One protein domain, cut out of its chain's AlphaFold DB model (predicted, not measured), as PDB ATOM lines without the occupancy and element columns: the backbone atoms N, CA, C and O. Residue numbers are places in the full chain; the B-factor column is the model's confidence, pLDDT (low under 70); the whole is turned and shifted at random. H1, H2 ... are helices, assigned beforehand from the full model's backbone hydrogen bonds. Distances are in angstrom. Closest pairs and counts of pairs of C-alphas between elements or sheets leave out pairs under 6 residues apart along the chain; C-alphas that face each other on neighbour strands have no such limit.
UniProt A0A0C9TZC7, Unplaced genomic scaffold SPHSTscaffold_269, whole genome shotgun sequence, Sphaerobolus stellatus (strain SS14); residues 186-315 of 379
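This is residues 186 to 315 of the 379 residues of an uncharacterized protein of Sphaerobolus stellatus (strain SS14) (UniProt A0A0C9TZC7). One very long, unbroken helix, H1, makes the length of this model, and its first part, residues 186 to 222, sticks out as a free arm. At the far end of H1 the chain folds back, the short helix H2 packs on residues 230 to 238 of H1, and the longer H3 packs on H2 and stays clear of H1, with the tiny H4 close to its last residues. The printed part has 130 residues with four named helices, in the order H1, H2, H3, H4, and no named strand; the class is all helix. The whole is extended, with a radius of gyration of the C-alphas of 26.3 A and spans of 97 by 27 by 22 A.

Start with H1, residues 186 to 251, and go on to H2, residues 260 to 267: the two form a helical hairpin, running opposite ways at a steep tilt of 41 degrees. They touch, H1 with residues 230 to 238 alone, and their closest C-alphas, those of Ser 234 and Ser 267, are 5.2 A apart. Next comes H3, residues 280 to 306, which touches H2 with residues 293 to 297 alone; the closest C-alphas are those of Ala 265 and Gln 293, at 5.4 A. H2 and H3 run opposite ways at a steep tilt of 53 degrees. H1 and H3 are apart. Last, H4, residues 308 to 311, is close to H3 but not clearly touching it, with the C-alphas of Ile 304 and Tyr 311 closest at 6.3 A; it is apart from H1 and H2. In H1, H2 and H3 every O i to N i+4 pair is within hydrogen-bond range; H4 is too short for such a pair, and its one O i to N i+3 pair is within range.

Find C-alpha 186 at (32.524, -38.509, -75.129); from there H1 runs 96.7 A to C-alpha 251 at (9.938, -44.537, 18.748). H2 takes residues 260 to 267 and is 10.4 A long. H3 begins at C-alpha 280, at (9.149, -48.887, -32.840), and runs 38.8 A to residue 306. H4, residues 308 to 311, ends at C-alpha 311, at (4.256, -37.105, 5.877).

Look at Met 186 and Ser 252 for the two C-alphas farthest apart, 97.6 A. Without the free stretch, the body of 93 residues spans 52 by 25 by 18 A. The printed part has no cut. The link from H2 to H3, residues 268 to 279, is long, that from H1 to H2 is short, and that from H3 to H4 is tight. The mean pLDDT of the printed part is 88.2, with residue 186, residues 273 to 274 and residues 312 to 315 under 70.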
ATOM      1  N   MET A 186      33.225 -39.307 -76.151       59.59
ATOM      2  CA  MET A 186      32.524 -38.509 -75.129       59.59
ATOM      3  C   MET A 186      31.901 -39.379 -74.020       59.59
ATOM      4  O   MET A 186      31.743 -38.939 -72.882       59.59
ATOM      5  N   GLY A 187      31.592 -40.644 -74.325       70.88
ATOM      6  CA  GLY A 187      31.065 -41.599 -73.347       70.88
ATOM      7  C   GLY A 187      32.086 -42.042 -72.292       70.88
ATOM      8  O   GLY A 187      31.692 -42.377 -71.177       70.88
ATOM      9  N   ARG A 188      33.392 -42.021 -72.598       77.75
ATOM     10  CA  ARG A 188      34.433 -42.483 -71.661       77.75
ATOM     11  C   ARG A 188      34.650 -41.502 -70.512       77.75
ATOM     12  O   ARG A 188      34.683 -41.923 -69.359       77.75
ATOM     13  N   GLU A 189      34.733 -40.209 -70.809       82.94
ATOM     14  CA  GLU A 189      34.884 -39.167 -69.786       82.94
ATOM     15  C   GLU A 189      33.631 -39.044 -68.915       82.94
ATOM     16  O   GLU A 189      33.723 -38.945 -67.692       82.94
ATOM     17  N   GLN A 190      32.444 -39.117 -69.525       83.06
ATOM     18  CA  GLN A 190      31.183 -39.118 -68.782       83.06
ATOM     19  C   GLN A 190      31.082 -40.324 -67.846       83.06
ATOM     20  O   GLN A 190      30.713 -40.160 -66.685       83.06
ATOM     21  N   PHE A 191      31.475 -41.513 -68.307       84.81
ATOM     22  CA  PHE A 191      31.490 -42.714 -67.478       84.81
ATOM     23  C   PHE A 191      32.478 -42.599 -66.307       84.81
ATOM     24  O   PHE A 191      32.115 -42.895 -65.171       84.81
ATOM     25  N   GLN A 192      33.693 -42.093 -66.542       88.75
ATOM     26  CA  GLN A 192      34.671 -41.855 -65.471       88.75
ATOM     27  C   GLN A 192      34.185 -40.819 -64.448       88.75
ATOM     28  O   GLN A 192      34.379 -40.998 -63.247       88.75
ATOM     29  N   ASN A 193      33.521 -39.753 -64.900       90.69
ATOM     30  CA  ASN A 193      32.943 -38.746 -64.010       90.69
ATOM     31  C   ASN A 193      31.785 -39.307 -63.172       90.69
ATOM     32  O   ASN A 193      31.636 -38.924 -62.014       90.69
ATOM     33  N   VAL A 194      30.978 -40.219 -63.724       91.75
ATOM     34  CA  VAL A 194      29.918 -40.913 -62.971       91.75
ATOM     35  C   VAL A 194      30.515 -41.832 -61.908       91.75
ATOM     36  O   VAL A 194      30.049 -41.804 -60.774       91.75
ATOM     37  N   LEU A 195      31.569 -42.587 -62.233       94.00
ATOM     38  CA  LEU A 195      32.250 -43.444 -61.256       94.00
ATOM     39  C   LEU A 195      32.847 -42.638 -60.100       94.00
ATOM     40  O   LEU A 195      32.649 -43.002 -58.946       94.00
ATOM     41  N   ARG A 196      33.506 -41.510 -60.398       92.94
ATOM     42  CA  ARG A 196      34.065 -40.624 -59.367       92.94
ATOM     43  C   ARG A 196      32.981 -40.061 -58.448       92.94
ATOM     44  O   ARG A 196      33.137 -40.076 -57.236       92.94
ATOM     45  N   LYS A 197      31.857 -39.616 -59.015       94.19
ATOM     46  CA  LYS A 197      30.713 -39.133 -58.225       94.19
ATOM     47  C   LYS A 197      30.121 -40.224 -57.337       94.19
ATOM     48  O   LYS A 197      29.764 -39.938 -56.203       94.19
ATOM     49  N   LEU A 198      30.029 -41.454 -57.840       95.31
ATOM     50  CA  LEU A 198      29.535 -42.591 -57.068       95.31
ATOM     51  C   LEU A 198      30.475 -42.902 -55.896       95.31
ATOM     52  O   LEU A 198      30.004 -43.109 -54.784       95.31
ATOM     53  N   GLU A 199      31.790 -42.852 -56.116       95.69
ATOM     54  CA  GLU A 199      32.794 -43.013 -55.058       95.69
ATOM     55  C   GLU A 199      32.697 -41.899 -53.999       95.69
ATOM     56  O   GLU A 199      32.654 -42.189 -52.804       95.69
ATOM     57  N   GLU A 200      32.555 -40.638 -54.420       96.44
ATOM     58  CA  GLU A 200      32.342 -39.492 -53.522       96.44
ATOM     59  C   GLU A 200      31.021 -39.597 -52.730       96.44
ATOM     60  O   GLU A 200      30.931 -39.157 -51.582       96.44
ATOM     61  N   GLU A 201      29.957 -40.127 -53.337       95.88
ATOM     62  CA  GLU A 201      28.675 -40.378 -52.667       95.88
ATOM     63  C   GLU A 201      28.780 -41.518 -51.655       95.88
ATOM     64  O   GLU A 201      28.260 -41.406 -50.542       95.88
ATOM     65  N   GLU A 202      29.487 -42.589 -52.007       95.94
ATOM     66  CA  GLU A 202      29.727 -43.717 -51.117       95.94
ATOM     67  C   GLU A 202      30.591 -43.307 -49.916       95.94
ATOM     68  O   GLU A 202      30.301 -43.693 -48.781       95.94
ATOM     69  N   GLU A 203      31.627 -42.496 -50.133       96.81
ATOM     70  CA  GLU A 203      32.464 -41.972 -49.056       96.81
ATOM     71  C   GLU A 203      31.661 -41.068 -48.110       96.81
ATOM     72  O   GLU A 203      31.675 -41.287 -46.895       96.81
ATOM     73  N   ARG A 204      30.850 -40.149 -48.650       96.56
ATOM     74  CA  ARG A 204      29.925 -39.333 -47.843       96.56
ATOM     75  C   ARG A 204      28.938 -40.190 -47.054       96.56
ATOM     76  O   ARG A 204      28.697 -39.927 -45.875       96.56
ATOM     77  N   ALA A 205      28.381 -41.237 -47.661       95.06
ATOM     78  CA  ALA A 205      27.503 -42.165 -46.957       95.06
ATOM     79  C   ALA A 205      28.244 -42.855 -45.800       95.06
ATOM     80  O   ALA A 205      27.718 -42.914 -44.687       95.06
ATOM     81  N   ARG A 206      29.486 -43.311 -46.018       96.38
ATOM     82  CA  ARG A 206      30.330 -43.920 -44.975       96.38
ATOM     83  C   ARG A 206      30.585 -42.967 -43.807       96.38
ATOM     84  O   ARG A 206      30.514 -43.397 -42.658       96.38
ATOM     85  N   GLU A 207      30.844 -41.688 -44.061       97.50
ATOM     86  CA  GLU A 207      31.005 -40.681 -43.003       97.50
ATOM     87  C   GLU A 207      29.715 -40.460 -42.206       97.50
ATOM     88  O   GLU A 207      29.733 -40.410 -40.971       97.50
ATOM     89  N   ILE A 208      28.571 -40.406 -42.888       96.19
ATOM     90  CA  ILE A 208      27.261 -40.296 -42.238       96.19
ATOM     91  C   ILE A 208      26.985 -41.530 -41.366       96.19
ATOM     92  O   ILE A 208      26.495 -41.397 -40.246       96.19
ATOM     93  N   TYR A 209      27.326 -42.736 -41.826       95.75
ATOM     94  CA  TYR A 209      27.176 -43.941 -41.008       95.75
ATOM     95  C   TYR A 209      28.091 -43.926 -39.782       95.75
ATOM     96  O   TYR A 209      27.612 -44.202 -38.684       95.75
ATOM     97  N   LYS A 210      29.361 -43.527 -39.930       96.56
ATOM     98  CA  LYS A 210      30.300 -43.399 -38.802       96.56
ATOM     99  C   LYS A 210      29.808 -42.400 -37.755       96.56
ATOM    100  O   LYS A 210      29.850 -42.679 -36.562       96.56
ATOM    101  N   THR A 211      29.318 -41.238 -38.184       96.69
ATOM    102  CA  THR A 211      28.791 -40.226 -37.252       96.69
ATOM    103  C   THR A 211      27.541 -40.725 -36.529       96.69
ATOM    104  O   THR A 211      27.435 -40.564 -35.316       96.69
ATOM    105  N   ARG A 212      26.624 -41.401 -37.233       94.81
ATOM    106  CA  ARG A 212      25.442 -42.033 -36.623       94.81
ATOM    107  C   ARG A 212      25.808 -43.132 -35.628       94.81
ATOM    108  O   ARG A 212      25.188 -43.213 -34.574       94.81
ATOM    109  N   GLU A 213      26.807 -43.951 -35.941       94.50
ATOM    110  CA  GLU A 213      27.314 -44.983 -35.036       94.50
ATOM    111  C   GLU A 213      27.867 -44.365 -33.746       94.50
ATOM    112  O   GLU A 213      27.493 -44.793 -32.655       94.50
ATOM    113  N   LEU A 214      28.679 -43.308 -33.855       96.25
ATOM    114  CA  LEU A 214      29.210 -42.592 -32.691       96.25
ATOM    115  C   LEU A 214      28.097 -41.999 -31.818       96.25
ATOM    116  O   LEU A 214      28.119 -42.178 -30.601       96.25
ATOM    117  N   LEU A 215      27.095 -41.360 -32.430       95.62
ATOM    118  CA  LEU A 215      25.939 -40.820 -31.707       95.62
ATOM    119  C   LEU A 215      25.140 -41.920 -30.993       95.62
ATOM    120  O   LEU A 215      24.684 -41.726 -29.866       95.62
ATOM    121  N   LEU A 216      24.990 -43.089 -31.619       92.12
ATOM    122  CA  LEU A 216      24.306 -44.227 -31.010       92.12
ATOM    123  C   LEU A 216      25.087 -44.784 -29.811       92.12
ATOM    124  O   LEU A 216      24.482 -45.125 -28.791       92.12
ATOM    125  N   ILE A 217      26.416 -44.866 -29.913       93.62
ATOM    126  CA  ILE A 217      27.287 -45.286 -28.808       93.62
ATOM    127  C   ILE A 217      27.160 -44.306 -27.635       93.62
ATOM    128  O   ILE A 217      26.915 -44.738 -26.508       93.62
ATOM    129  N   GLU A 218      27.245 -43.000 -27.897       95.31
ATOM    130  CA  GLU A 218      27.114 -41.961 -26.871       95.31
ATOM    131  C   GLU A 218      25.743 -42.003 -26.182       95.31
ATOM    132  O   GLU A 218      25.660 -42.000 -24.950       95.31
ATOM    133  N   ALA A 219      24.660 -42.124 -26.957       88.56
ATOM    134  CA  ALA A 219      23.309 -42.252 -26.418       88.56
ATOM    135  C   ALA A 219      23.161 -43.507 -25.538       88.56
ATOM    136  O   ALA A 219      22.562 -43.455 -24.462       88.56
ATOM    137  N   ASN A 220      23.750 -44.635 -25.946       86.62
ATOM    138  CA  ASN A 220      23.733 -45.869 -25.161       86.62
ATOM    139  C   ASN A 220      24.504 -45.718 -23.841       86.62
ATOM    140  O   ASN A 220      24.024 -46.133 -22.782       86.62
ATOM    141  N   ASP A 221      25.673 -45.080 -23.865       89.81
ATOM    142  CA  ASP A 221      26.455 -44.824 -22.656       89.81
ATOM    143  C   ASP A 221      25.746 -43.861 -21.698       89.81
ATOM    144  O   ASP A 221      25.758 -44.073 -20.476       89.81
ATOM    145  N   HIS A 222      25.051 -42.856 -22.235       88.62
ATOM    146  CA  HIS A 222      24.189 -41.981 -21.451       88.62
ATOM    147  C   HIS A 222      23.042 -42.756 -20.790       88.62
ATOM    148  O   HIS A 222      22.862 -42.672 -19.572       88.62
ATOM    149  N   ASN A 223      22.340 -43.603 -21.548       85.25
ATOM    150  CA  ASN A 223      21.265 -44.449 -21.029       85.25
ATOM    151  C   ASN A 223      21.764 -45.392 -19.925       85.25
ATOM    152  O   ASN A 223      21.152 -45.497 -18.863       85.25
ATOM    153  N   ARG A 224      22.936 -46.013 -20.104       86.75
ATOM    154  CA  ARG A 224      23.579 -46.844 -19.069       86.75
ATOM    155  C   ARG A 224      23.930 -46.050 -17.815       86.75
ATOM    156  O   ARG A 224      23.915 -46.596 -16.710       86.75
ATOM    157  N   LYS A 225      24.313 -44.779 -17.953       90.62
ATOM    158  CA  LYS A 225      24.576 -43.894 -16.812       90.62
ATOM    159  C   LYS A 225      23.282 -43.577 -16.064       90.62
ATOM    160  O   LYS A 225      23.271 -43.716 -14.843       90.62
ATOM    161  N   ILE A 226      22.210 -43.224 -16.773       85.19
ATOM    162  CA  ILE A 226      20.891 -42.975 -16.174       85.19
ATOM    163  C   ILE A 226      20.387 -44.223 -15.446       85.19
ATOM    164  O   ILE A 226      20.037 -44.133 -14.274       85.19
ATOM    165  N   ALA A 227      20.444 -45.398 -16.076       85.25
ATOM    166  CA  ALA A 227      20.014 -46.653 -15.458       85.25
ATOM    167  C   ALA A 227      20.767 -46.948 -14.145       85.25
ATOM    168  O   ALA A 227      20.169 -47.346 -13.144       85.25
ATOM    169  N   ARG A 228      22.084 -46.695 -14.103       90.56
ATOM    170  CA  ARG A 228      22.877 -46.816 -12.866       90.56
ATOM    171  C   ARG A 228      22.437 -45.826 -11.791       90.56
ATOM    172  O   ARG A 228      22.381 -46.207 -10.623       90.56
ATOM    173  N   LEU A 229      22.137 -44.584 -12.169       90.12
ATOM    174  CA  LEU A 229      21.646 -43.566 -11.239       90.12
ATOM    175  C   LEU A 229      20.272 -43.941 -10.680       90.12
ATOM    176  O   LEU A 229      20.112 -43.934  -9.466       90.12
ATOM    177  N   LEU A 230      19.326 -44.352 -11.527       87.00
ATOM    178  CA  LEU A 230      18.003 -44.817 -11.097       87.00
ATOM    179  C   LEU A 230      18.113 -46.013 -10.150       87.00
ATOM    180  O   LEU A 230      17.511 -46.010  -9.081       87.00
ATOM    181  N   LYS A 231      18.976 -46.987 -10.465       89.12
ATOM    182  CA  LYS A 231      19.244 -48.116  -9.567       89.12
ATOM    183  C   LYS A 231      19.792 -47.651  -8.214       89.12
ATOM    184  O   LYS A 231      19.328 -48.127  -7.181       89.12
ATOM    185  N   ALA A 232      20.743 -46.716  -8.202       93.06
ATOM    186  CA  ALA A 232      21.290 -46.162  -6.965       93.06
ATOM    187  C   ALA A 232      20.232 -45.397  -6.150       93.06
ATOM    188  O   ALA A 232      20.172 -45.556  -4.934       93.06
ATOM    189  N   VAL A 233      19.372 -44.619  -6.812       90.88
ATOM    190  CA  VAL A 233      18.246 -43.930  -6.169       90.88
ATOM    191  C   VAL A 233      17.272 -44.948  -5.583       90.88
ATOM    192  O   VAL A 233      16.964 -44.860  -4.402       90.88
ATOM    193  N   SER A 234      16.870 -45.972  -6.340       91.31
ATOM    194  CA  SER A 234      15.964 -47.022  -5.851       91.31
ATOM    195  C   SER A 234      16.507 -47.745  -4.614       91.31
ATOM    196  O   SER A 234      15.759 -48.026  -3.680       91.31
ATOM    197  N   ALA A 235      17.821 -47.995  -4.566       93.75
ATOM    198  CA  ALA A 235      18.471 -48.594  -3.408       93.75
ATOM    199  C   ALA A 235      18.404 -47.668  -2.184       93.75
ATOM    200  O   ALA A 235      18.062 -48.126  -1.100       93.75
ATOM    201  N   ARG A 236      18.650 -46.364  -2.370       94.81
ATOM    202  CA  ARG A 236      18.547 -45.362  -1.297       94.81
ATOM    203  C   ARG A 236      17.122 -45.181  -0.788       94.81
ATOM    204  O   ARG A 236      16.934 -45.030   0.410       94.81
ATOM    205  N   VAL A 237      16.120 -45.217  -1.666       92.25
ATOM    206  CA  VAL A 237      14.711 -45.136  -1.243       92.25
ATOM    207  C   VAL A 237      14.331 -46.369  -0.412       92.25
ATOM    208  O   VAL A 237      13.669 -46.232   0.610       92.25
ATOM    209  N   ARG A 238      14.810 -47.568  -0.780       94.75
ATOM    210  CA  ARG A 238      14.612 -48.792   0.026       94.75
ATOM    211  C   ARG A 238      15.303 -48.713   1.384       94.75
ATOM    212  O   ARG A 238      14.737 -49.148   2.379       94.75
ATOM    213  N   GLU A 239      16.520 -48.178   1.419       95.50
ATOM    214  CA  GLU A 239      17.254 -47.953   2.666       95.50
ATOM    215  C   GLU A 239      16.513 -46.960   3.565       95.50
ATOM    216  O   GLU A 239      16.325 -47.236   4.745       95.50
ATOM    217  N   TYR A 240      16.016 -45.860   2.996       92.12
ATOM    218  CA  TYR A 240      15.202 -44.885   3.714       92.12
ATOM    219  C   TYR A 240      13.941 -45.520   4.311       92.12
ATOM    220  O   TYR A 240      13.726 -45.392   5.512       92.12
ATOM    221  N   ASP A 241      13.161 -46.265   3.523       93.25
ATOM    222  CA  ASP A 241      11.960 -46.966   4.005       93.25
ATOM    223  C   ASP A 241      12.297 -47.994   5.105       93.25
ATOM    224  O   ASP A 241      11.583 -48.119   6.098       93.25
ATOM    225  N   SER A 242      13.435 -48.689   4.995       95.00
ATOM    226  CA  SER A 242      13.917 -49.602   6.041       95.00
ATOM    227  C   SER A 242      14.286 -48.872   7.335       95.00
ATOM    228  O   SER A 242      13.935 -49.339   8.417       95.00
ATOM    229  N   VAL A 243      15.001 -47.747   7.247       93.44
ATOM    230  CA  VAL A 243      15.373 -46.933   8.415       93.44
ATOM    231  C   VAL A 243      14.127 -46.317   9.044       93.44
ATOM    232  O   VAL A 243      13.992 -46.326  10.263       93.44
ATOM    233  N   GLN A 244      13.188 -45.844   8.227       90.44
ATOM    234  CA  GLN A 244      11.913 -45.298   8.676       90.44
ATOM    235  C   GLN A 244      11.095 -46.343   9.449       90.44
ATOM    236  O   GLN A 244      10.541 -46.012  10.496       90.44
ATOM    237  N   LYS A 245      11.073 -47.602   8.990       91.50
ATOM    238  CA  LYS A 245      10.432 -48.735   9.689       91.50
ATOM    239  C   LYS A 245      11.110 -49.107  11.006       91.50
ATOM    240  O   LYS A 245      10.441 -49.494  11.961       91.50
ATOM    241  N   GLU A 246      12.433 -49.017  11.077       94.31
ATOM    242  CA  GLU A 246      13.141 -49.280  12.332       94.31
ATOM    243  C   GLU A 246      12.922 -48.136  13.331       94.31
ATOM    244  O   GLU A 246      12.661 -48.374  14.510       94.31
ATOM    245  N   LEU A 247      12.945 -46.887  12.861       87.06
ATOM    246  CA  LEU A 247      12.653 -45.717  13.689       87.06
ATOM    247  C   LEU A 247      11.207 -45.714  14.187       87.06
ATOM    248  O   LEU A 247      10.992 -45.423  15.363       87.06
ATOM    249  N   SER A 248      10.234 -46.080  13.347       88.12
ATOM    250  CA  SER A 248       8.836 -46.201  13.778       88.12
ATOM    251  C   SER A 248       8.690 -47.229  14.896       88.12
ATOM    252  O   SER A 248       8.034 -46.965  15.902       88.12
ATOM    253  N   ARG A 249       9.395 -48.362  14.785       91.75
ATOM    254  CA  ARG A 249       9.429 -49.402  15.816       91.75
ATOM    255  C   ARG A 249      10.070 -48.925  17.120       91.75
ATOM    256  O   ARG A 249       9.538 -49.214  18.189       91.75
ATOM    257  N   VAL A 250      11.208 -48.234  17.055       90.94
ATOM    258  CA  VAL A 250      11.938 -47.772  18.250       90.94
ATOM    259  C   VAL A 250      11.187 -46.648  18.962       90.94
ATOM    260  O   VAL A 250      11.124 -46.634  20.190       90.94
ATOM    261  N   LEU A 251      10.608 -45.718  18.204       86.12
ATOM    262  CA  LEU A 251       9.938 -44.537  18.748       86.12
ATOM    263  C   LEU A 251       8.446 -44.764  19.026       86.12
ATOM    264  O   LEU A 251       7.825 -43.918  19.660       86.12
ATOM    265  N   SER A 252       7.877 -45.896  18.591       88.25
ATOM    266  CA  SER A 252       6.426 -46.157  18.620       88.25
ATOM    267  C   SER A 252       5.617 -45.056  17.921       88.25
ATOM    268  O   SER A 252       4.531 -44.690  18.363       88.25
ATOM    269  N   ILE A 253       6.184 -44.500  16.847       86.12
ATOM    270  CA  ILE A 253       5.559 -43.477  16.006       86.12
ATOM    271  C   ILE A 253       5.141 -44.154  14.709       86.12
ATOM    272  O   ILE A 253       5.984 -44.725  14.021       86.12
ATOM    273  N   ASP A 254       3.865 -44.059  14.354       85.50
ATOM    274  CA  ASP A 254       3.351 -44.628  13.112       85.50
ATOM    275  C   ASP A 254       3.819 -43.799  11.908       85.50
ATOM    276  O   ASP A 254       3.226 -42.792  11.532       85.50
ATOM    277  N   CYS A 255       4.922 -44.224  11.299       86.25
ATOM    278  CA  CYS A 255       5.397 -43.682  10.034       86.25
ATOM    279  C   CYS A 255       4.652 -44.346   8.868       86.25
ATOM    280  O   CYS A 255       4.692 -45.572   8.734       86.25
ATOM    281  N   SER A 256       4.039 -43.551   7.987       88.25
ATOM    282  CA  SER A 256       3.431 -44.069   6.756       88.25
ATOM    283  C   SER A 256       4.512 -44.672   5.842       88.25
ATOM    284  O   SER A 256       5.459 -43.961   5.482       88.25
ATOM    285  N   PRO A 257       4.433 -45.971   5.490       89.88
ATOM    286  CA  PRO A 257       5.417 -46.604   4.619       89.88
ATOM    287  C   PRO A 257       5.304 -46.059   3.195       89.88
ATOM    288  O   PRO A 257       4.219 -45.684   2.744       89.88
ATOM    289  N   VAL A 258       6.410 -46.076   2.451       90.50
ATOM    290  CA  VAL A 258       6.383 -45.662   1.042       90.50
ATOM    291  C   VAL A 258       5.506 -46.641   0.246       90.50
ATOM    292  O   VAL A 258       5.756 -47.850   0.294       90.50
ATOM    293  N   PRO A 259       4.489 -46.164  -0.504       94.06
ATOM    294  CA  PRO A 259       3.647 -47.035  -1.315       94.06
ATOM    295  C   PRO A 259       4.468 -47.928  -2.252       94.06
ATOM    296  O   PRO A 259       5.368 -47.462  -2.956       94.06
ATOM    297  N   ALA A 260       4.130 -49.220  -2.292       92.69
ATOM    298  CA  ALA A 260       4.852 -50.211  -3.092       92.69
ATOM    299  C   ALA A 260       4.895 -49.842  -4.584       92.69
ATOM    300  O   ALA A 260       5.903 -50.063  -5.243       92.69
ATOM    301  N   GLU A 261       3.850 -49.190  -5.094       92.69
ATOM    302  CA  GLU A 261       3.783 -48.735  -6.485       92.69
ATOM    303  C   GLU A 261       4.881 -47.720  -6.831       92.69
ATOM    304  O   GLU A 261       5.424 -47.741  -7.934       92.69
ATOM    305  N   ILE A 262       5.266 -46.863  -5.882       91.94
ATOM    306  CA  ILE A 262       6.358 -45.895  -6.057       91.94
ATOM    307  C   ILE A 262       7.700 -46.612  -5.996       91.94
ATOM    308  O   ILE A 262       8.595 -46.334  -6.791       91.94
ATOM    309  N   MET A 263       7.834 -47.568  -5.076       91.75
ATOM    310  CA  MET A 263       9.029 -48.403  -4.966       91.75
ATOM    311  C   MET A 263       9.280 -49.195  -6.252       91.75
ATOM    312  O   MET A 263      10.419 -49.282  -6.728       91.75
ATOM    313  N   ASP A 264       8.218 -49.724  -6.847       90.31
ATOM    314  CA  ASP A 264       8.255 -50.433  -8.118       90.31
ATOM    315  C   ASP A 264       8.512 -49.470  -9.278       90.31
ATOM    316  O   ASP A 264       9.388 -49.736 -10.100       90.31
ATOM    317  N   ALA A 265       7.858 -48.306  -9.307       89.62
ATOM    318  CA  ALA A 265       8.084 -47.284 -10.327       89.62
ATOM    319  C   ALA A 265       9.540 -46.793 -10.357       89.62
ATOM    320  O   ALA A 265      10.113 -46.666 -11.433       89.62
ATOM    321  N   VAL A 266      10.165 -46.564  -9.199       87.31
ATOM    322  CA  VAL A 266      11.560 -46.095  -9.109       87.31
ATOM    323  C   VAL A 266      12.561 -47.215  -9.412       87.31
ATOM    324  O   VAL A 266      13.665 -46.947  -9.889       87.31
ATOM    325  N   SER A 267      12.209 -48.473  -9.132       86.81
ATOM    326  CA  SER A 267      13.103 -49.614  -9.368       86.81
ATOM    327  C   SER A 267      12.980 -50.234 -10.762       86.81
ATOM    328  O   SER A 267      13.931 -50.871 -11.225       86.81
ATOM    329  N   ALA A 268      11.857 -50.033 -11.451       86.31
ATOM    330  CA  ALA A 268      11.651 -50.486 -12.817       86.31
ATOM    331  C   ALA A 268      12.413 -49.589 -13.802       86.31
ATOM    332  O   ALA A 268      12.018 -48.463 -14.091       86.31
ATOM    333  N   ASP A 269      13.511 -50.104 -14.354       81.44
ATOM    334  CA  ASP A 269      14.249 -49.421 -15.415       81.44
ATOM    335  C   ASP A 269      13.431 -49.448 -16.728       81.44
ATOM    336  O   ASP A 269      13.173 -50.541 -17.257       81.44
ATOM    337  N   PRO A 270      13.036 -48.285 -17.288       74.50
ATOM    338  CA  PRO A 270      12.240 -48.213 -18.514       74.50
ATOM    339  C   PRO A 270      12.976 -48.767 -19.744       74.50
ATOM    340  O   PRO A 270      12.337 -49.081 -20.747       74.50
ATOM    341  N   ALA A 271      14.303 -48.941 -19.678       72.56
ATOM    342  CA  ALA A 271      15.100 -49.524 -20.755       72.56
ATOM    343  C   ALA A 271      15.114 -51.066 -20.751       72.56
ATOM    344  O   ALA A 271      15.614 -51.689 -21.691       72.56
ATOM    345  N   THR A 272      14.573 -51.721 -19.719       76.38
ATOM    346  CA  THR A 272      14.565 -53.196 -19.640       76.38
ATOM    347  C   THR A 272      13.658 -53.846 -20.685       76.38
ATOM    348  O   THR A 272      13.976 -54.929 -21.182       76.38
ATOM    349  N   THR A 273      12.578 -53.172 -21.082       68.50
ATOM    350  CA  THR A 273      11.657 -53.616 -22.142       68.50
ATOM    351  C   THR A 273      12.297 -53.586 -23.525       68.50
ATOM    352  O   THR A 273      12.074 -54.497 -24.323       68.50
ATOM    353  N   LEU A 274      13.195 -52.626 -23.769       69.56
ATOM    354  CA  LEU A 274      13.947 -52.505 -25.025       69.56
ATOM    355  C   LEU A 274      14.892 -53.686 -25.281       69.56
ATOM    356  O   LEU A 274      15.360 -53.866 -26.399       69.56
ATOM    357  N   ARG A 275      15.194 -54.506 -24.265       72.44
ATOM    358  CA  ARG A 275      16.037 -55.699 -24.452       72.44
ATOM    359  C   ARG A 275      15.328 -56.834 -25.186       72.44
ATOM    360  O   ARG A 275      16.008 -57.673 -25.764       72.44
ATOM    361  N   HIS A 276      13.997 -56.879 -25.124       77.69
ATOM    362  CA  HIS A 276      13.202 -57.990 -25.660       77.69
ATOM    363  C   HIS A 276      12.274 -57.550 -26.795       77.69
ATOM    364  O   HIS A 276      11.948 -58.364 -27.655       77.69
ATOM    365  N   GLY A 277      11.874 -56.276 -26.828       73.81
ATOM    366  CA  GLY A 277      11.120 -55.707 -27.939       73.81
ATOM    367  C   GLY A 277      12.041 -55.262 -29.075       73.81
ATOM    368  O   GLY A 277      13.017 -54.551 -28.844       73.81
ATOM    369  N   GLN A 278      11.730 -55.659 -30.308       83.44
ATOM    370  CA  GLN A 278      12.370 -55.113 -31.504       83.44
ATOM    371  C   GLN A 278      11.462 -54.064 -32.153       83.44
ATOM    372  O   GLN A 278      10.259 -54.272 -32.292       83.44
ATOM    373  N   GLY A 279      12.057 -52.959 -32.600       85.94
ATOM    374  CA  GLY A 279      11.379 -51.947 -33.410       85.94
ATOM    375  C   GLY A 279      10.655 -50.854 -32.620       85.94
ATOM    376  O   GLY A 279      10.859 -50.674 -31.421       85.94
ATOM    377  N   TRP A 280       9.823 -50.095 -33.336       85.88
ATOM    378  CA  TRP A 280       9.149 -48.887 -32.840       85.88
ATOM    379  C   TRP A 280       8.205 -49.136 -31.658       85.88
ATOM    380  O   TRP A 280       8.170 -48.327 -30.738       85.88
ATOM    381  N   SER A 281       7.518 -50.281 -31.627       86.69
ATOM    382  CA  SER A 281       6.615 -50.638 -30.521       86.69
ATOM    383  C   SER A 281       7.347 -50.740 -29.180       86.69
ATOM    384  O   SER A 281       6.812 -50.329 -28.159       86.69
ATOM    385  N   ALA A 282       8.605 -51.196 -29.166       85.06
ATOM    386  CA  ALA A 282       9.392 -51.258 -27.936       85.06
ATOM    387  C   ALA A 282       9.720 -49.859 -27.387       85.06
ATOM    388  O   ALA A 282       9.768 -49.657 -26.175       85.06
ATOM    389  N   VAL A 283       9.950 -48.899 -28.288       85.38
ATOM    390  CA  VAL A 283      10.215 -47.499 -27.939       85.38
ATOM    391  C   VAL A 283       8.957 -46.847 -27.374       85.38
ATOM    392  O   VAL A 283       9.035 -46.172 -26.349       85.38
ATOM    393  N   GLU A 284       7.808 -47.092 -28.002       89.75
ATOM    394  CA  GLU A 284       6.509 -46.585 -27.558       89.75
ATOM    395  C   GLU A 284       6.125 -47.145 -26.182       89.75
ATOM    396  O   GLU A 284       5.830 -46.375 -25.268       89.75
ATOM    397  N   ASP A 285       6.291 -48.451 -25.966       88.06
ATOM    398  CA  ASP A 285       6.081 -49.090 -24.662       88.06
ATOM    399  C   ASP A 285       6.971 -48.486 -23.563       88.06
ATOM    400  O   ASP A 285       6.526 -48.253 -22.433       88.06
ATOM    401  N   SER A 286       8.252 -48.238 -23.863       85.00
ATOM    402  CA  SER A 286       9.172 -47.592 -22.921       85.00
ATOM    403  C   SER A 286       8.763 -46.153 -22.613       85.00
ATOM    404  O   SER A 286       8.840 -45.737 -21.455       85.00
ATOM    405  N   TYR A 287       8.304 -45.408 -23.619       88.81
ATOM    406  CA  TYR A 287       7.813 -44.043 -23.453       88.81
ATOM    407  C   TYR A 287       6.545 -43.995 -22.591       88.81
ATOM    408  O   TYR A 287       6.468 -43.213 -21.642       88.81
ATOM    409  N   GLU A 288       5.583 -44.885 -22.836       90.50
ATOM    410  CA  GLU A 288       4.383 -44.989 -22.011       90.50
ATOM    411  C   GLU A 288       4.708 -45.331 -20.557       90.50
ATOM    412  O   GLU A 288       4.151 -44.730 -19.636       90.50
ATOM    413  N   ARG A 289       5.619 -46.284 -20.324       87.75
ATOM    414  CA  ARG A 289       6.052 -46.648 -18.967       87.75
ATOM    415  C   ARG A 289       6.699 -45.473 -18.252       87.75
ATOM    416  O   ARG A 289       6.367 -45.228 -17.095       87.75
ATOM    417  N   PHE A 290       7.566 -44.737 -18.942       88.69
ATOM    418  CA  PHE A 290       8.184 -43.535 -18.397       88.69
ATOM    419  C   PHE A 290       7.131 -42.490 -18.003       88.69
ATOM    420  O   PHE A 290       7.145 -42.001 -16.876       88.69
ATOM    421  N   ASN A 291       6.155 -42.218 -18.874       93.06
ATOM    422  CA  ASN A 291       5.072 -41.281 -18.573       93.06
ATOM    423  C   ASN A 291       4.224 -41.737 -17.379       93.06
ATOM    424  O   ASN A 291       3.876 -40.925 -16.523       93.06
ATOM    425  N   ARG A 292       3.914 -43.035 -17.275       92.25
ATOM    426  CA  ARG A 292       3.192 -43.585 -16.116       92.25
ATOM    427  C   ARG A 292       3.992 -43.407 -14.826       92.25
ATOM    428  O   ARG A 292       3.423 -42.964 -13.835       92.25
ATOM    429  N   GLN A 293       5.296 -43.691 -14.841       91.31
ATOM    430  CA  GLN A 293       6.181 -43.472 -13.690       91.31
ATOM    431  C   GLN A 293       6.226 -41.995 -13.294       91.31
ATOM    432  O   GLN A 293       6.093 -41.673 -12.116       91.31
ATOM    433  N   GLN A 294       6.373 -41.097 -14.270       93.06
ATOM    434  CA  GLN A 294       6.398 -39.662 -14.025       93.06
ATOM    435  C   GLN A 294       5.080 -39.183 -13.413       93.06
ATOM    436  O   GLN A 294       5.113 -38.498 -12.399       93.06
ATOM    437  N   ASN A 295       3.939 -39.587 -13.974       95.38
ATOM    438  CA  ASN A 295       2.614 -39.229 -13.463       95.38
ATOM    439  C   ASN A 295       2.372 -39.763 -12.047       95.38
ATOM    440  O   ASN A 295       1.801 -39.074 -11.203       95.38
ATOM    441  N   LEU A 296       2.826 -40.984 -11.768       94.81
ATOM    442  CA  LEU A 296       2.720 -41.581 -10.443       94.81
ATOM    443  C   LEU A 296       3.562 -40.788  -9.437       94.81
ATOM    444  O   LEU A 296       3.050 -40.357  -8.408       94.81
ATOM    445  N   LEU A 297       4.819 -40.494  -9.766       91.69
ATOM    446  CA  LEU A 297       5.697 -39.703  -8.904       91.69
ATOM    447  C   LEU A 297       5.181 -38.277  -8.687       91.69
ATOM    448  O   LEU A 297       5.195 -37.798  -7.557       91.69
ATOM    449  N   THR A 298       4.697 -37.597  -9.728       94.81
ATOM    450  CA  THR A 298       4.146 -36.240  -9.588       94.81
ATOM    451  C   THR A 298       2.863 -36.236  -8.767       94.81
ATOM    452  O   THR A 298       2.714 -35.368  -7.909       94.81
ATOM    453  N   SER A 299       1.976 -37.217  -8.954       95.50
ATOM    454  CA  SER A 299       0.779 -37.358  -8.119       95.50
ATOM    455  C   SER A 299       1.127 -37.607  -6.653       95.50
ATOM    456  O   SER A 299       0.536 -36.995  -5.768       95.50
ATOM    457  N   TYR A 300       2.140 -38.433  -6.384       92.19
ATOM    458  CA  TYR A 300       2.581 -38.715  -5.025       92.19
ATOM    459  C   TYR A 300       3.207 -37.487  -4.365       92.19
ATOM    460  O   TYR A 300       2.882 -37.161  -3.226       92.19
ATOM    461  N   LEU A 301       4.045 -36.754  -5.099       90.75
ATOM    462  CA  LEU A 301       4.600 -35.491  -4.620       90.75
ATOM    463  C   LEU A 301       3.500 -34.464  -4.341       90.75
ATOM    464  O   LEU A 301       3.578 -33.768  -3.335       90.75
ATOM    465  N   ALA A 302       2.458 -34.400  -5.174       94.00
ATOM    466  CA  ALA A 302       1.307 -33.542  -4.920       94.00
ATOM    467  C   ALA A 302       0.548 -33.960  -3.648       94.00
ATOM    468  O   ALA A 302       0.160 -33.103  -2.862       94.00
ATOM    469  N   ILE A 303       0.381 -35.265  -3.398       92.12
ATOM    470  CA  ILE A 303      -0.237 -35.775  -2.161       92.12
ATOM    471  C   ILE A 303       0.586 -35.370  -0.931       92.12
ATOM    472  O   ILE A 303       0.004 -34.902   0.046       92.12
ATOM    473  N   ILE A 304       1.917 -35.499  -0.991       88.81
ATOM    474  CA  ILE A 304       2.818 -35.083   0.097       88.81
ATOM    475  C   ILE A 304       2.742 -33.570   0.322       88.81
ATOM    476  O   ILE A 304       2.675 -33.118   1.460       88.81
ATOM    477  N   GLN A 305       2.744 -32.778  -0.753       89.00
ATOM    478  CA  GLN A 305       2.684 -31.317  -0.663       89.00
ATOM    479  C   GLN A 305       1.351 -30.817  -0.101       89.00
ATOM    480  O   GLN A 305       1.333 -29.824   0.621       89.00
ATOM    481  N   ASN A 306       0.248 -31.500  -0.419       92.75
ATOM    482  CA  ASN A 306      -1.083 -31.130   0.056       92.75
ATOM    483  C   ASN A 306      -1.343 -31.569   1.501       92.75
ATOM    484  O   ASN A 306      -2.119 -30.916   2.191       92.75
ATOM    485  N   ASN A 307      -0.695 -32.643   1.964       89.00
ATOM    486  CA  ASN A 307      -0.849 -33.167   3.323       89.00
ATOM    487  C   ASN A 307       0.510 -33.243   4.030       89.00
ATOM    488  O   ASN A 307       0.966 -34.336   4.367       89.00
ATOM    489  N   PRO A 308       1.187 -32.105   4.258       82.19
ATOM    490  CA  PRO A 308       2.513 -32.121   4.854       82.19
ATOM    491  C   PRO A 308       2.496 -32.721   6.261       82.19
ATOM    492  O   PRO A 308       3.480 -33.333   6.630       82.19
ATOM    493  N   GLU A 309       1.399 -32.615   7.017       81.44
ATOM    494  CA  GLU A 309       1.286 -33.153   8.384       81.44
ATOM    495  C   GLU A 309       1.317 -34.690   8.438       81.44
ATOM    496  O   GLU A 309       1.896 -35.258   9.359       81.44
ATOM    497  N   ASP A 310       0.764 -35.371   7.428       77.56
ATOM    498  CA  ASP A 310       0.714 -36.842   7.386       77.56
ATOM    499  C   ASP A 310       2.071 -37.464   7.013       77.56
ATOM    500  O   ASP A 310       2.339 -38.634   7.299       77.56
ATOM    501  N   TYR A 311       2.931 -36.685   6.348       71.06
ATOM    502  CA  TYR A 311       4.256 -37.105   5.877       71.06
ATOM    503  C   TYR A 311       5.404 -36.351   6.554       71.06
ATOM    504  O   TYR A 311       6.575 -36.673   6.328       71.06
ATOM    505  N   ALA A 312       5.099 -35.351   7.379       66.62
ATOM    506  CA  ALA A 312       6.072 -34.693   8.221       66.62
ATOM    507  C   ALA A 312       6.553 -35.729   9.222       66.62
ATOM    508  O   ALA A 312       5.773 -36.311   9.971       66.62
ATOM    509  N   ILE A 313       7.866 -35.955   9.241       62.91
ATOM    510  CA  ILE A 313       8.498 -36.635  10.363       62.91
ATOM    511  C   ILE A 313       8.076 -35.820  11.591       62.91
ATOM    512  O   ILE A 313       8.448 -34.639  11.645       62.91
ATOM    513  N   PRO A 314       7.272 -36.378  12.521       63.44
ATOM    514  CA  PRO A 314       6.826 -35.635  13.687       63.44
ATOM    515  C   PRO A 314       8.066 -35.047  14.324       63.44
ATOM    516  O   PRO A 314       9.078 -35.747  14.454       63.44
ATOM    517  N   SER A 315       8.031 -33.736  14.575       64.00
ATOM    518  CA  SER A 315       9.249 -33.001  14.877       64.00
ATOM    519  C   SER A 315       9.990 -33.740  15.991       64.00
ATOM    520  O   SER A 315       9.474 -33.988  17.077       64.00
TER     521      SER A 315